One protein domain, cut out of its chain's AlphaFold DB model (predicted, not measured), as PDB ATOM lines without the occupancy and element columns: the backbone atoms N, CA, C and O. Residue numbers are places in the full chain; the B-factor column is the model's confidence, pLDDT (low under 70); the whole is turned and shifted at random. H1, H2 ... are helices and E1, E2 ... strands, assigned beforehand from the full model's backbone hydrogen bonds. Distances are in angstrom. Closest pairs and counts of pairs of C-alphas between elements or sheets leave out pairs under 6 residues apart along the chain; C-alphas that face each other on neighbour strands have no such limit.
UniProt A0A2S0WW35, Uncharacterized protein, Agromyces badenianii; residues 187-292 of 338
ATOM      1  N   ASP A 187     110.361  96.216 114.202       97.00
ATOM      2  CA  ASP A 187     111.106  96.732 115.353       97.00
ATOM      3  C   ASP A 187     110.160  97.269 116.431       97.00
ATOM      4  O   ASP A 187     110.336  96.950 117.602       97.00
ATOM      5  N   GLU A 188     109.105  97.997 116.059       97.19
ATOM      6  CA  GLU A 188     108.039  98.405 116.987       97.19
ATOM      7  C   GLU A 188     107.344  97.193 117.616       97.19
ATOM      8  O   GLU A 188     107.094  97.179 118.820       97.19
ATOM      9  N   ALA A 189     107.076  96.147 116.826       97.25
ATOM     10  CA  ALA A 189     106.460  94.919 117.326       97.25
ATOM     11  C   ALA A 189     107.357  94.203 118.348       97.25
ATOM     12  O   ALA A 189     106.875  93.779 119.404       97.25
ATOM     13  N   ARG A 190     108.661  94.089 118.059       98.12
ATOM     14  CA  ARG A 190     109.641  93.488 118.976       98.12
ATOM     15  C   ARG A 190     109.823  94.329 120.239       98.12
ATOM     16  O   ARG A 190     109.795  93.769 121.333       98.12
ATOM     17  N   PHE A 191     109.900  95.656 120.107       97.88
ATOM     18  CA  PHE A 191     109.982  96.588 121.234       97.88
ATOM     19  C   PHE A 191     108.771  96.456 122.169       97.88
ATOM     20  O   PHE A 191     108.947  96.199 123.357       97.88
ATOM     21  N   LEU A 192     107.541  96.549 121.641       97.44
ATOM     22  CA  LEU A 192     106.309  96.442 122.438       97.44
ATOM     23  C   LEU A 192     106.169  95.077 123.111       97.44
ATOM     24  O   LEU A 192     105.822  95.006 124.290       97.44
ATOM     25  N   THR A 193     106.466  93.996 122.385       97.31
ATOM     26  CA  THR A 193     106.414  92.634 122.934       97.31
ATOM     27  C   THR A 193     107.383  92.495 124.102       97.31
ATOM     28  O   THR A 193     106.994  92.050 125.182       97.31
ATOM     29  N   ARG A 194     108.633  92.932 123.912       97.94
ATOM     30  CA  ARG A 194     109.670  92.815 124.933       97.94
ATOM     31  C   ARG A 194     109.399  93.714 126.138       97.94
ATOM     32  O   ARG A 194     109.562  93.274 127.273       97.94
ATOM     33  N   LEU A 195     108.924  94.938 125.917       98.00
ATOM     34  CA  LEU A 195     108.543  95.843 126.997       98.00
ATOM     35  C   LEU A 195     107.363  95.277 127.804       98.00
ATOM     36  O   LEU A 195     107.378  95.343 129.030       98.00
ATOM     37  N   ALA A 196     106.370  94.666 127.144       97.00
ATOM     38  CA  ALA A 196     105.228  94.031 127.811       97.00
ATOM     39  C   ALA A 196     105.634  92.826 128.672       97.00
ATOM     40  O   ALA A 196     105.025  92.581 129.713       97.00
ATOM     41  N   GLU A 197     106.660  92.070 128.268       96.56
ATOM     42  CA  GLU A 197     107.233  91.009 129.102       96.56
ATOM     43  C   GLU A 197     107.841  91.569 130.387       96.56
ATOM     44  O   GLU A 197     107.569  91.036 131.463       96.56
ATOM     45  N   PHE A 198     108.614  92.652 130.282       97.19
ATOM     46  CA  PHE A 198     109.218  93.297 131.443       97.19
ATOM     47  C   PHE A 198     108.194  93.981 132.354       97.19
ATOM     48  O   PHE A 198     108.338  93.911 133.575       97.19
ATOM     49  N   ALA A 199     107.137  94.570 131.786       95.50
ATOM     50  CA  ALA A 199     106.102  95.276 132.541       95.50
ATOM     51  C   ALA A 199     105.400  94.394 133.584       95.50
ATOM     52  O   ALA A 199     105.023  94.869 134.652       95.50
ATOM     53  N   ARG A 200     105.314  93.078 133.341       93.50
ATOM     54  CA  ARG A 200     104.784  92.105 134.315       93.50
ATOM     55  C   ARG A 200     105.611  92.007 135.602       93.50
ATOM     56  O   ARG A 200     105.115  91.476 136.590       93.50
ATOM     57  N   GLY A 201     106.871  92.439 135.570       92.56
ATOM     58  CA  GLY A 201     107.795  92.414 136.703       92.56
ATOM     59  C   GLY A 201     107.975  93.762 137.399       92.56
ATOM     60  O   GLY A 201     108.751  93.834 138.355       92.56
ATOM     61  N   TRP A 202     107.312  94.825 136.936       92.00
ATOM     62  CA  TRP A 202     107.397  96.130 137.585       92.00
ATOM     63  C   TRP A 202     106.827  96.079 139.001       92.00
ATOM     64  O   TRP A 202     105.881  95.351 139.298       92.00
ATOM     65  N   ARG A 203     107.448  96.850 139.892       83.12
ATOM     66  CA  ARG A 203     106.959  97.060 141.256       83.12
ATOM     67  C   ARG A 203     106.077  98.306 141.259       83.12
ATOM     68  O   ARG A 203     106.446  99.299 140.639       83.12
ATOM     69  N   GLY A 204     104.952  98.239 141.960       77.75
ATOM     70  CA  GLY A 204     103.941  99.296 142.015       77.75
ATOM     71  C   GLY A 204     102.635  98.884 141.324       77.75
ATOM     72  O   GLY A 204     102.594  97.861 140.630       77.75
ATOM     73  N   PRO A 205     101.552  99.649 141.499       81.38
ATOM     74  CA  PRO A 205     100.210  99.261 141.080       81.38
ATOM     75  C   PRO A 205      99.925  99.702 139.642       81.38
ATOM     76  O   PRO A 205      98.906 100.319 139.348       81.38
ATOM     77  N   ILE A 206     100.831  99.367 138.721       90.50
ATOM     78  CA  ILE A 206     100.609  99.581 137.291       90.50
ATOM     79  C   ILE A 206      99.915  98.347 136.733       90.50
ATOM     80  O   ILE A 206     100.524  97.290 136.550       90.50
ATOM     81  N   ALA A 207      98.630  98.486 136.436       92.25
ATOM     82  CA  ALA A 207      97.881  97.481 135.712       92.25
ATOM     83  C   ALA A 207      98.071  97.654 134.193       92.25
ATOM     84  O   ALA A 207      98.386  98.745 133.710       92.25
ATOM     85  N   PRO A 208      97.804  96.610 133.386       94.06
ATOM     86  CA  PRO A 208      97.814  96.745 131.931       94.06
ATOM     87  C   PRO A 208      96.905  97.870 131.409       94.06
ATOM     88  O   PRO A 208      97.251  98.515 130.424       94.06
ATOM     89  N   SER A 209      95.790  98.151 132.096       91.31
ATOM     90  CA  SER A 209      94.859  99.247 131.781       91.31
ATOM     91  C   SER A 209      95.438 100.650 131.970       91.31
ATOM     92  O   SER A 209      94.884 101.614 131.440       91.31
ATOM     93  N   ASP A 210      96.531 100.775 132.718       92.75
ATOM     94  CA  ASP A 210      97.206 102.052 132.961       92.75
ATOM     95  C   ASP A 210      98.248 102.351 131.885       92.75
ATOM     96  O   ASP A 210      98.812 103.443 131.831       92.75
ATOM     97  N   THR A 211      98.481 101.390 130.994       95.06
ATOM     98  CA  THR A 211      99.456 101.495 129.919       95.06
ATOM     99  C   THR A 211      98.785 101.531 128.562       95.06
ATOM    100  O   THR A 211      97.782 100.859 128.325       95.06
ATOM    101  N   GLN A 212      99.381 102.275 127.642       94.56
ATOM    102  CA  GLN A 212      98.913 102.315 126.267       94.56
ATOM    103  C   GLN A 212     100.033 102.632 125.292       94.56
ATOM    104  O   GLN A 212     100.976 103.353 125.622       94.56
ATOM    105  N   SER A 213      99.884 102.134 124.073       94.56
ATOM    106  CA  SER A 213     100.658 102.589 122.923       94.56
ATOM    107  C   SER A 213      99.799 103.512 122.061       94.56
ATOM    108  O   SER A 213      98.599 103.293 121.894       94.56
ATOM    109  N   ILE A 214     100.408 104.562 121.523       90.00
ATOM    110  CA  ILE A 214      99.740 105.603 120.744       90.00
ATOM    111  C   ILE A 214     100.330 105.610 119.340       90.00
ATOM    112  O   ILE A 214     101.550 105.596 119.158       90.00
ATOM    113  N   GLU A 215      99.450 105.637 118.342       84.38
ATOM    114  CA  GLU A 215      99.802 105.601 116.923       84.38
ATOM    115  C   GLU A 215     100.309 106.972 116.436       84.38
ATOM    116  O   GLU A 215      99.686 107.658 115.629       84.38
ATOM    117  N   LEU A 216     101.458 107.395 116.964       86.12
ATOM    118  CA  LEU A 216     102.214 108.579 116.549       86.12
ATOM    119  C   LEU A 216     103.536 108.153 115.913       86.12
ATOM    120  O   LEU A 216     103.944 107.004 116.046       86.12
ATOM    121  N   VAL A 217     104.199 109.041 115.168       88.06
ATOM    122  CA  VAL A 217     105.582 108.849 114.690       88.06
ATOM    123  C   VAL A 217     106.465 109.795 115.508       88.06
ATOM    124  O   VAL A 217     106.281 111.005 115.356       88.06
ATOM    125  N   PRO A 218     107.381 109.310 116.371       92.19
ATOM    126  CA  PRO A 218     107.704 107.909 116.722       92.19
ATOM    127  C   PRO A 218     106.604 107.164 117.483       92.19
ATOM    128  O   PRO A 218     105.660 107.788 117.954       92.19
ATOM    129  N   LEU A 219     106.748 105.838 117.652       95.75
ATOM    130  CA  LEU A 219     105.877 105.049 118.535       95.75
ATOM    131  C   LEU A 219     105.924 105.638 119.949       95.75
ATOM    132  O   LEU A 219     106.984 105.649 120.574       95.75
ATOM    133  N   VAL A 220     104.775 106.087 120.454       96.69
ATOM    134  CA  VAL A 220     104.652 106.677 121.790       96.69
ATOM    135  C   VAL A 220     103.991 105.689 122.738       96.69
ATOM    136  O   VAL A 220     103.028 105.017 122.376       96.69
ATOM    137  N   ILE A 221     104.480 105.634 123.972       97.31
ATOM    138  CA  ILE A 221     103.905 104.833 125.049       97.31
ATOM    139  C   ILE A 221     103.630 105.733 126.244       97.31
ATOM    140  O   ILE A 221     104.494 106.507 126.647       97.31
ATOM    141  N   GLY A 222     102.430 105.616 126.805       96.31
ATOM    142  CA  GLY A 222     102.048 106.273 128.049       96.31
ATOM    143  C   GLY A 222     101.810 105.250 129.149       96.31
ATOM    144  O   GLY A 222     101.127 104.249 128.926       96.31
ATOM    145  N   ILE A 223     102.357 105.513 130.333       96.00
ATOM    146  CA  ILE A 223     102.159 104.715 131.545       96.00
ATOM    147  C   ILE A 223     101.638 105.643 132.632       96.00
ATOM    148  O   ILE A 223     102.369 106.491 133.143       96.00
ATOM    149  N   ARG A 224     100.357 105.512 132.958       93.12
ATOM    150  CA  ARG A 224      99.694 106.354 133.949       93.12
ATOM    151  C   ARG A 224     100.009 105.851 135.349       93.12
ATOM    152  O   ARG A 224      99.909 104.660 135.621       93.12
ATOM    153  N   VAL A 225     100.347 106.768 136.241       90.00
ATOM    154  CA  VAL A 225     100.655 106.474 137.638       90.00
ATOM    155  C   VAL A 225      99.573 107.106 138.504       90.00
ATOM    156  O   VAL A 225      99.492 108.331 138.629       90.00
ATOM    157  N   LEU A 226      98.686 106.257 139.027       82.25
ATOM    158  CA  LEU A 226      97.431 106.667 139.663       82.25
ATOM    159  C   LEU A 226      97.541 106.924 141.169       82.25
ATOM    160  O   LEU A 226      96.679 107.612 141.712       82.25
ATOM    161  N   ASP A 227      98.586 106.431 141.836       80.25
ATOM    162  CA  ASP A 227      98.728 106.552 143.303       80.25
ATOM    163  C   ASP A 227      99.080 107.958 143.762       80.25
ATOM    164  O   ASP A 227      99.055 108.274 144.952       80.25
ATOM    165  N   LEU A 228      99.424 108.814 142.808       80.81
ATOM    166  CA  LEU A 228      99.721 110.198 143.074       80.81
ATOM    167  C   LEU A 228      98.433 110.984 143.297       80.81
ATOM    168  O   LEU A 228      97.448 110.852 142.569       80.81
ATOM    169  N   SER A 229      98.480 111.939 144.226       79.81
ATOM    170  CA  SER A 229      97.383 112.895 144.459       79.81
ATOM    171  C   SER A 229      96.973 113.703 143.215       79.81
ATOM    172  O   SER A 229      95.959 114.409 143.202       79.81
ATOM    173  N   THR A 230      97.774 113.662 142.153       80.56
ATOM    174  CA  THR A 230      97.394 114.057 140.800       80.56
ATOM    175  C   THR A 230      98.029 113.057 139.843       80.56
ATOM    176  O   THR A 230      99.256 112.962 139.872       80.56
ATOM    177  N   PRO A 231      97.236 112.345 139.020       83.25
ATOM    178  CA  PRO A 231      97.773 111.391 138.063       83.25
ATOM    179  C   PRO A 231      98.815 112.045 137.164       83.25
ATOM    180  O   PRO A 231      98.604 113.152 136.665       83.25
ATOM    181  N   LEU A 232      99.929 111.349 136.977       89.94
ATOM    182  CA  LEU A 232     100.969 111.707 136.020       89.94
ATOM    183  C   LEU A 232     101.207 110.536 135.077       89.94
ATOM    184  O   LEU A 232     100.850 109.397 135.382       89.94
ATOM    185  N   THR A 233     101.839 110.825 133.950       93.50
ATOM    186  CA  THR A 233     102.172 109.829 132.940       93.50
ATOM    187  C   THR A 233     103.679 109.796 132.729       93.50
ATOM    188  O   THR A 233     104.316 110.831 132.537       93.50
ATOM    189  N   LEU A 234     104.251 108.597 132.751       95.50
ATOM    190  CA  LEU A 234     105.567 108.325 132.189       95.50
ATOM    191  C   LEU A 234     105.398 108.134 130.682       95.50
ATOM    192  O   LEU A 234     104.754 107.180 130.236       95.50
ATOM    193  N   TRP A 235     105.952 109.060 129.909       96.88
ATOM    194  CA  TRP A 235     105.940 109.021 128.455       96.88
ATOM    195  C   TRP A 235     107.241 108.426 127.933       96.88
ATOM    196  O   TRP A 235     108.320 108.790 128.396       96.88
ATOM    197  N   LEU A 236     107.139 107.554 126.932       98.06
ATOM    198  CA  LEU A 236     108.258 107.078 126.124       98.06
ATOM    199  C   LEU A 236     107.985 107.344 124.644       98.06
ATOM    200  O   LEU A 236     106.845 107.220 124.196       98.06
ATOM    201  N   ALA A 237     109.033 107.620 123.876       97.56
ATOM    202  CA  ALA A 237     109.005 107.596 122.417       97.56
ATOM    203  C   ALA A 237     110.152 106.742 121.878       97.56
ATOM    204  O   ALA A 237     111.319 107.023 122.149       97.56
ATOM    205  N   TYR A 238     109.809 105.722 121.094       98.00
ATOM    206  CA  TYR A 238     110.760 104.842 120.422       98.00
ATOM    207  C   TYR A 238     110.810 105.149 118.923       98.00
ATOM    208  O   TYR A 238     109.814 104.989 118.210       98.00
ATOM    209  N   HIS A 239     111.975 105.590 118.449       96.44
ATOM    210  CA  HIS A 239     112.210 106.000 117.070       96.44
ATOM    211  C   HIS A 239     113.128 104.986 116.360       96.44
ATOM    212  O   HIS A 239     114.344 105.178 116.315       96.44
ATOM    213  N   PRO A 240     112.584 103.903 115.769       94.75
ATOM    214  CA  PRO A 240     113.405 102.845 115.173       94.75
ATOM    215  C   PRO A 240     114.288 103.361 114.030       94.75
ATOM    216  O   PRO A 240     115.444 102.976 113.925       94.75
ATOM    217  N   ALA A 241     113.781 104.296 113.217       92.81
ATOM    218  CA  ALA A 241     114.531 104.876 112.100       92.81
ATOM    219  C   ALA A 241     115.697 105.783 112.537       92.81
ATOM    220  O   ALA A 241     116.624 105.995 111.762       92.81
ATOM    221  N   GLU A 242     115.642 106.328 113.753       93.69
ATOM    222  CA  GLU A 242     116.707 107.175 114.311       93.69
ATOM    223  C   GLU A 242     117.550 106.416 115.343       93.69
ATOM    224  O   GLU A 242     118.455 106.992 115.939       93.69
ATOM    225  N   HIS A 243     117.239 105.133 115.568       95.06
ATOM    226  CA  HIS A 243     117.792 104.315 116.641       95.06
ATOM    227  C   HIS A 243     117.857 105.072 117.974       95.06
ATOM    228  O   HIS A 243     118.913 105.179 118.612       95.06
ATOM    229  N   SER A 244     116.717 105.641 118.372       97.06
ATOM    230  CA  SER A 244     116.621 106.441 119.584       97.06
ATOM    231  C   SER A 244     115.421 106.075 120.450       97.06
ATOM    232  O   SER A 244     114.386 105.588 119.983       97.06
ATOM    233  N   LEU A 245     115.587 106.300 121.750       98.12
ATOM    234  CA  LEU A 245     114.562 106.156 122.769       98.12
ATOM    235  C   LEU A 245     114.642 107.359 123.697       98.12
ATOM    236  O   LEU A 245     115.701 107.643 124.262       98.12
ATOM    237  N   ILE A 246     113.511 108.028 123.875       97.94
ATOM    238  CA  ILE A 246     113.381 109.139 124.812       97.94
ATOM    239  C   ILE A 246     112.258 108.881 125.808       97.94
ATOM    240  O   ILE A 246     111.336 108.113 125.522       97.94
ATOM    241  N   GLY A 247     112.315 109.535 126.963       97.44
ATOM    242  CA  GLY A 247     111.264 109.427 127.963       97.44
ATOM    243  C   GLY A 247     111.300 110.509 129.027       97.44
ATOM    244  O   GLY A 247     112.366 110.964 129.433       97.44
ATOM    245  N   CYS A 248     110.124 110.914 129.493       96.31
ATOM    246  CA  CYS A 248     109.976 111.920 130.540       96.31
ATOM    247  C   CYS A 248     108.704 111.694 131.362       96.31
ATOM    248  O   CYS A 248     107.811 110.932 130.985       96.31
ATOM    249  N   TRP A 249     108.626 112.373 132.503       94.81
ATOM    250  CA  TRP A 249     107.367 112.555 133.215       94.81
ATOM    251  C   TRP A 249     106.557 113.674 132.561       94.81
ATOM    252  O   TRP A 249     107.114 114.683 132.138       94.81
ATOM    253  N   GLY A 250     105.239 113.519 132.527       89.94
ATOM    254  CA  GLY A 250     104.328 114.527 132.000       89.94
ATOM    255  C   GLY A 250     102.912 114.382 132.543       89.94
ATOM    256  O   GLY A 250     102.606 113.510 133.357       89.94
ATOM    257  N   ASP A 251     102.043 115.276 132.089       85.06
ATOM    258  CA  ASP A 251     100.590 115.156 132.209       85.06
ATOM    259  C   ASP A 251     100.031 114.464 130.947       85.06
ATOM    260  O   ASP A 251     100.689 113.602 130.361       85.06
ATOM    261  N   ASP A 252      98.819 114.807 130.515       79.31
ATOM    262  CA  ASP A 252      98.208 114.235 129.310       79.31
ATOM    263  C   ASP A 252      98.842 114.750 128.003       79.31
ATOM    264  O   ASP A 252      98.469 114.306 126.920       79.31
ATOM    265  N   TYR A 253      99.809 115.675 128.067       77.62
ATOM    266  CA  TYR A 253     100.531 116.156 126.891       77.62
ATOM    267  C   TYR A 253     101.777 115.307 126.633       77.62
ATOM    268  O   TYR A 253     102.786 115.408 127.330       77.62
ATOM    269  N   VAL A 254     101.701 114.484 125.586       85.25
ATOM    270  CA  VAL A 254     102.785 113.601 125.138       85.25
ATOM    271  C   VAL A 254     104.087 114.384 124.960       85.25
ATOM    272  O   VAL A 254     104.191 115.207 124.053       85.25
ATOM    273  N   LEU A 255     105.082 114.078 125.799       83.88
ATOM    274  CA  LEU A 255     106.474 114.542 125.693       83.88
ATOM    275  C   LEU A 255     106.672 116.075 125.663       83.88
ATOM    276  O   LEU A 255     107.760 116.536 125.328       83.88
ATOM    277  N   ASP A 256     105.669 116.876 126.042       84.19
ATOM    278  CA  ASP A 256     105.759 118.353 126.033       84.19
ATOM    279  C   ASP A 256     106.784 118.880 127.056       84.19
ATOM    280  O   ASP A 256     107.351 119.958 126.891       84.19
ATOM    281  N   ASP A 257     107.041 118.095 128.105       84.19
ATOM    282  CA  ASP A 257     107.992 118.411 129.174       84.19
ATOM    283  C   ASP A 257     109.390 117.786 128.935       84.19
ATOM    284  O   ASP A 257     110.246 117.823 129.823       84.19
ATOM    285  N   TYR A 258     109.646 117.216 127.745       89.19
ATOM    286  CA  TYR A 258     110.939 116.601 127.436       89.19
ATOM    287  C   TYR A 258     112.062 117.638 127.214       89.19
ATOM    288  O   TYR A 258     111.925 118.563 126.411       89.19
ATOM    289  N   ASP A 259     113.198 117.452 127.885       88.19
ATOM    290  CA  ASP A 259     114.437 118.216 127.749       88.19
ATOM    291  C   ASP A 259     115.632 117.241 127.748       88.19
ATOM    292  O   ASP A 259     115.925 116.631 128.778       88.19
ATOM    293  N   PRO A 260     116.376 117.103 126.633       88.75
ATOM    294  CA  PRO A 260     117.509 116.177 126.544       88.75
ATOM    295  C   PRO A 260     118.685 116.544 127.466       88.75
ATOM    296  O   PRO A 260     119.629 115.767 127.593       88.75
ATOM    297  N   SER A 261     118.682 117.738 128.067       89.12
ATOM    298  CA  SER A 261     119.688 118.153 129.051       89.12
ATOM    299  C   SER A 261     119.320 117.801 130.495       89.12
ATOM    300  O   SER A 261     120.163 117.936 131.387       89.12
ATOM    301  N   ASP A 262     118.089 117.347 130.736       89.25
ATOM    302  CA  ASP A 262     117.620 116.927 132.049       89.25
ATOM    303  C   ASP A 262     118.058 115.487 132.341       89.25
ATOM    304  O   ASP A 262     117.628 114.533 131.695       89.25
ATOM    305  N   ALA A 263     118.917 115.329 133.349       89.81
ATOM    306  CA  ALA A 263     119.470 114.035 133.741       89.81
ATOM    307  C   ALA A 263     118.416 113.048 134.273       89.81
ATOM    308  O   ALA A 263     118.688 111.851 134.341       89.81
ATOM    309  N   GLU A 264     117.232 113.530 134.664       92.00
ATOM    310  CA  GLU A 264     116.136 112.667 135.113       92.00
ATOM    311  C   GLU A 264     115.370 112.031 133.943       92.00
ATOM    312  O   GLU A 264     114.613 111.071 134.128       92.00
ATOM    313  N   GLN A 265     115.576 112.549 132.732       95.00
ATOM    314  CA  GLN A 265     114.893 112.116 131.526       95.00
ATOM    315  C   GLN A 265     115.716 111.082 130.764       95.00
ATOM    316  O   GLN A 265     116.946 111.075 130.767       95.00
ATOM    317  N   LEU A 266     115.016 110.166 130.105       97.38
ATOM    318  CA  LEU A 266     115.643 109.128 129.309       97.38
ATOM    319  C   LEU A 266     116.010 109.705 127.945       97.38
ATOM    320  O   LEU A 266     115.138 110.192 127.232       97.38
ATOM    321  N   THR A 267     117.285 109.611 127.577       97.25
ATOM    322  CA  THR A 267     117.771 109.889 126.222       97.25
ATOM    323  C   THR A 267     118.789 108.826 125.851       97.25
ATOM    324  O   THR A 267     119.864 108.755 126.444       97.25
ATOM    325  N   ILE A 268     118.461 107.988 124.874       96.50
ATOM    326  CA  ILE A 268     119.371 106.982 124.331       96.50
ATOM    327  C   ILE A 268     119.380 107.125 122.819       96.50
ATOM    328  O   ILE A 268     118.333 107.093 122.181       96.50
ATOM    329  N   THR A 269     120.575 107.253 122.255       94.75
ATOM    330  CA  THR A 269     120.834 107.245 120.813       94.75
ATOM    331  C   THR A 269     121.965 106.262 120.557       94.75
ATOM    332  O   THR A 269     123.030 106.408 121.160       94.75
ATOM    333  N   GLY A 270     121.757 105.268 119.698       87.81
ATOM    334  CA  GLY A 270     122.769 104.244 119.445       87.81
ATOM    335  C   GLY A 270     122.623 103.626 118.068       87.81
ATOM    336  O   GLY A 270     121.664 102.907 117.810       87.81
ATOM    337  N   GLU A 271     123.586 103.878 117.181       77.31
ATOM    338  CA  GLU A 271     123.613 103.230 115.871       77.31
ATOM    339  C   GLU A 271     123.744 101.708 116.053       77.31
ATOM    340  O   GLU A 271     124.725 101.228 116.621       77.31
ATOM    341  N   ASN A 272     122.781 100.954 115.512       83.56
ATOM    342  CA  ASN A 272     122.715  99.482 115.501       83.56
ATOM    343  C   ASN A 272     122.214  98.784 116.774       83.56
ATOM    344  O   ASN A 272     122.319  97.559 116.862       83.56
ATOM    345  N   GLU A 273     121.627  99.505 117.727       94.75
ATOM    346  CA  GLU A 273     120.970  98.845 118.857       94.75
ATOM    347  C   GLU A 273     119.645  98.189 118.444       94.75
ATOM    348  O   GLU A 273     118.910  98.685 117.580       94.75
ATOM    349  N   SER A 274     119.335  97.044 119.057       97.00
ATOM    350  CA  SER A 274     118.114  96.291 118.762       97.00
ATOM    351  C   SER A 274     116.886  96.881 119.464       97.00
ATOM    352  O   SER A 274     116.975  97.537 120.502       97.00
ATOM    353  N   ALA A 275     115.698  96.588 118.935       97.50
ATOM    354  CA  ALA A 275     114.432  96.937 119.579       97.50
ATOM    355  C   ALA A 275     114.332  96.378 121.012       97.50
ATOM    356  O   ALA A 275     113.807  97.023 121.917       97.50
ATOM    357  N   GLU A 276     114.865  95.180 121.237       98.19
ATOM    358  CA  GLU A 276     114.900  94.515 122.534       98.19
ATOM    359  C   GLU A 276     115.819  95.231 123.529       98.19
ATOM    360  O   GLU A 276     115.468  95.326 124.706       98.19
ATOM    361  N   PHE A 277     116.950  95.769 123.058       97.69
ATOM    362  CA  PHE A 277     117.834  96.607 123.866       97.69
ATOM    363  C   PHE A 277     117.098  97.862 124.345       97.69
ATOM    364  O   PHE A 277     117.059  98.136 125.545       97.69
ATOM    365  N   PHE A 278     116.435  98.586 123.436       98.31
ATOM    366  CA  PHE A 278     115.658  99.768 123.817       98.31
ATOM    367  C   PHE A 278     114.531  99.419 124.795       98.31
ATOM    368  O   PHE A 278     114.313 100.154 125.756       98.31
ATOM    369  N   ALA A 279     113.841  98.289 124.610       98.25
ATOM    370  CA  ALA A 279     112.789  97.848 125.526       98.25
ATOM    371  C   ALA A 279     113.324  97.530 126.933       98.25
ATOM    372  O   ALA A 279     112.671  97.839 127.931       98.25
ATOM    373  N   GLU A 280     114.519  96.946 127.029       98.19
ATOM    374  CA  GLU A 280     115.185  96.711 128.311       98.19
ATOM    375  C   GLU A 280     115.547  98.029 129.000       98.19
ATOM    376  O   GLU A 280     115.170  98.234 130.155       98.19
ATOM    377  N   ARG A 281     116.194  98.961 128.286       98.19
ATOM    378  CA  ARG A 281     116.563 100.273 128.841       98.19
ATOM    379  C   ARG A 281     115.339 101.088 129.268       98.19
ATOM    380  O   ARG A 281     115.355 101.703 130.333       98.19
ATOM    381  N   ALA A 282     114.264 101.051 128.476       98.12
ATOM    382  CA  ALA A 282     112.977 101.647 128.826       98.12
ATOM    383  C   ALA A 282     112.448 101.086 130.154       98.12
ATOM    384  O   ALA A 282     112.094 101.846 131.054       98.12
ATOM    385  N   SER A 283     112.426  99.758 130.293       97.75
ATOM    386  CA  SER A 283     111.938  99.087 131.498       97.75
ATOM    387  C   SER A 283     112.791  99.382 132.734       97.75
ATOM    388  O   SER A 283     112.245  99.607 133.816       97.75
ATOM    389  N   GLU A 284     114.118  99.390 132.594       97.25
ATOM    390  CA  GLU A 284     115.035  99.754 133.678       97.25
ATOM    391  C   GLU A 284     114.792 101.189 134.148       97.25
ATOM    392  O   GLU A 284     114.660 101.421 135.352       97.25
ATOM    393  N   TRP A 285     114.672 102.139 133.213       97.12
ATOM    394  CA  TRP A 285     114.372 103.530 133.540       97.12
ATOM    395  C   TRP A 285     113.008 103.656 134.227       97.12
ATOM    396  O   TRP A 285     112.941 104.239 135.303       97.12
ATOM    397  N   ILE A 286     111.944 103.041 133.698       96.38
ATOM    398  CA  ILE A 286     110.610 103.047 134.329       96.38
ATOM    399  C   ILE A 286     110.669 102.473 135.746       96.38
ATOM    400  O   ILE A 286     110.202 103.104 136.691       96.38
ATOM    401  N   SER A 287     111.289 101.305 135.915       95.31
ATOM    402  CA  SER A 287     111.424 100.658 137.225       95.31
ATOM    403  C   SER A 287     112.191 101.538 138.210       95.31
ATOM    404  O   SER A 287     111.844 101.591 139.389       95.31
ATOM    405  N   HIS A 288     113.218 102.246 137.734       94.62
ATOM    406  CA  HIS A 288     113.945 103.216 138.537       94.62
ATOM    407  C   HIS A 288     113.045 104.390 138.937       94.62
ATOM    408  O   HIS A 288     112.951 104.679 140.124       94.62
ATOM    409  N   GLN A 289     112.332 105.014 137.995       94.06
ATOM    410  CA  GLN A 289     111.438 106.146 138.271       94.06
ATOM    411  C   GLN A 289     110.348 105.791 139.297       94.06
ATOM    412  O   GLN A 289     110.106 106.556 140.227       94.06
ATOM    413  N   LEU A 290     109.744 104.606 139.175       92.50
ATOM    414  CA  LEU A 290     108.689 104.123 140.076       92.50
ATOM    415  C   LEU A 290     109.200 103.695 141.455       92.50
ATOM    416  O   LEU A 290     108.429 103.618 142.403       92.50
ATOM    417  N   ALA A 291     110.491 103.403 141.600       92.56
ATOM    418  CA  ALA A 291     111.068 103.057 142.896       92.56
ATOM    419  C   ALA A 291     111.432 104.293 143.733       92.56
ATOM    420  O   ALA A 291     111.785 104.161 144.910       92.56
ATOM    421  N   ARG A 292     111.401 105.490 143.137       91.81
ATOM    422  CA  ARG A 292     111.919 106.694 143.783       91.81
ATOM    423  C   ARG A 292     110.892 107.330 144.714       91.81
ATOM    424  O   ARG A 292     109.723 107.455 144.360       91.81
TER     425      ARG A 292
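This is residues 187 to 292 of the 338 residues of an uncharacterized protein of Agromyces badenianii (UniProt A0A2S0WW35). Two helices, H1 and H2, run side by side over one face of a twisted sheet of five antiparallel strands, and neither named helix is on its other face. H2 covers the strands E3 and E4, while H1 is over the E2 part of the sheet, and a long link, residues 251 to 265, joins E4 to the edge strand E5. The printed part has 106 residues, with named elements in the order H1, E1, E2, E3, E4, E5, H2; the sheet's order is E1, E2, E3, E4, E5, and the class is mixed, helices and strands. The whole is compact, with a radius of gyration of the C-alphas of 12.8 A and spans of 40 by 29 by 25 A.

H1, residues 187 to 199, is on the sheet at a height of 9.5 A and lies over E2, residues 219 to 225. The closest C-alphas of these two are those of Glu 188 and Leu 219, 7.2 A apart. On the local plane H1 stands at 8 degrees to E2, along the strands. E1, residues 211 to 214, is an edge strand and forms a hairpin with E2, where N 214 and O 220 are 2.8 A apart, within hydrogen-bond range. E2 forms a hairpin with E3, residues 232 to 239, with N 221 and O 236 at 2.9 A. E3 and E4, residues 244 to 250, form the next hairpin, with N 235 and O 248 at 2.8 A. E4 and E5, residues 266 to 269, form the last, with N 268 and O 245 at 2.8 A. E1 to E5 make a meander, each strand the antiparallel neighbour of the one before. H2, residues 275 to 291, is on the same face as H1 at a height of 9.1 A over the sheet; with H1 it makes two layers, helices on one face of a sheet. It lies over E3 and E4, along the strands at 20 degrees to E4 on the local plane, and the closest C-alphas of H2 and E4 are those of Leu 245 and Phe 278, 6.6 A apart. H1 and H2 touch, with the C-alphas of Phe 191 and Ala 275 closest at 4.8 A. They run the same way at a shallow tilt of 34 degrees, only just short of steep. In H1 and H2 every O i to N i+4 pair is within hydrogen-bond range.

H1 begins at C-alpha 187, at (111.106, 96.732, 115.353), and is 18.0 A long from first to last C-alpha. E1 and E5 measure 10.1 A each, E2 19.9 A and E4 19.3 A. E3, the longest strand, measures 22.8 A and begins at C-alpha 232, at (100.969, 111.707, 136.020). H2 measures 24.3 A and ends at C-alpha 291, at (111.068, 103.057, 142.896).

The C-alphas farthest apart are those of Ser 229 and Asn 272, 40.7 A. The printed part has no cut. The links H1 to E1 and E4 to E5 are long, with 11 and 15 residues. The mean pLDDT of the printed part is 92.4, and no printed residue is under 70.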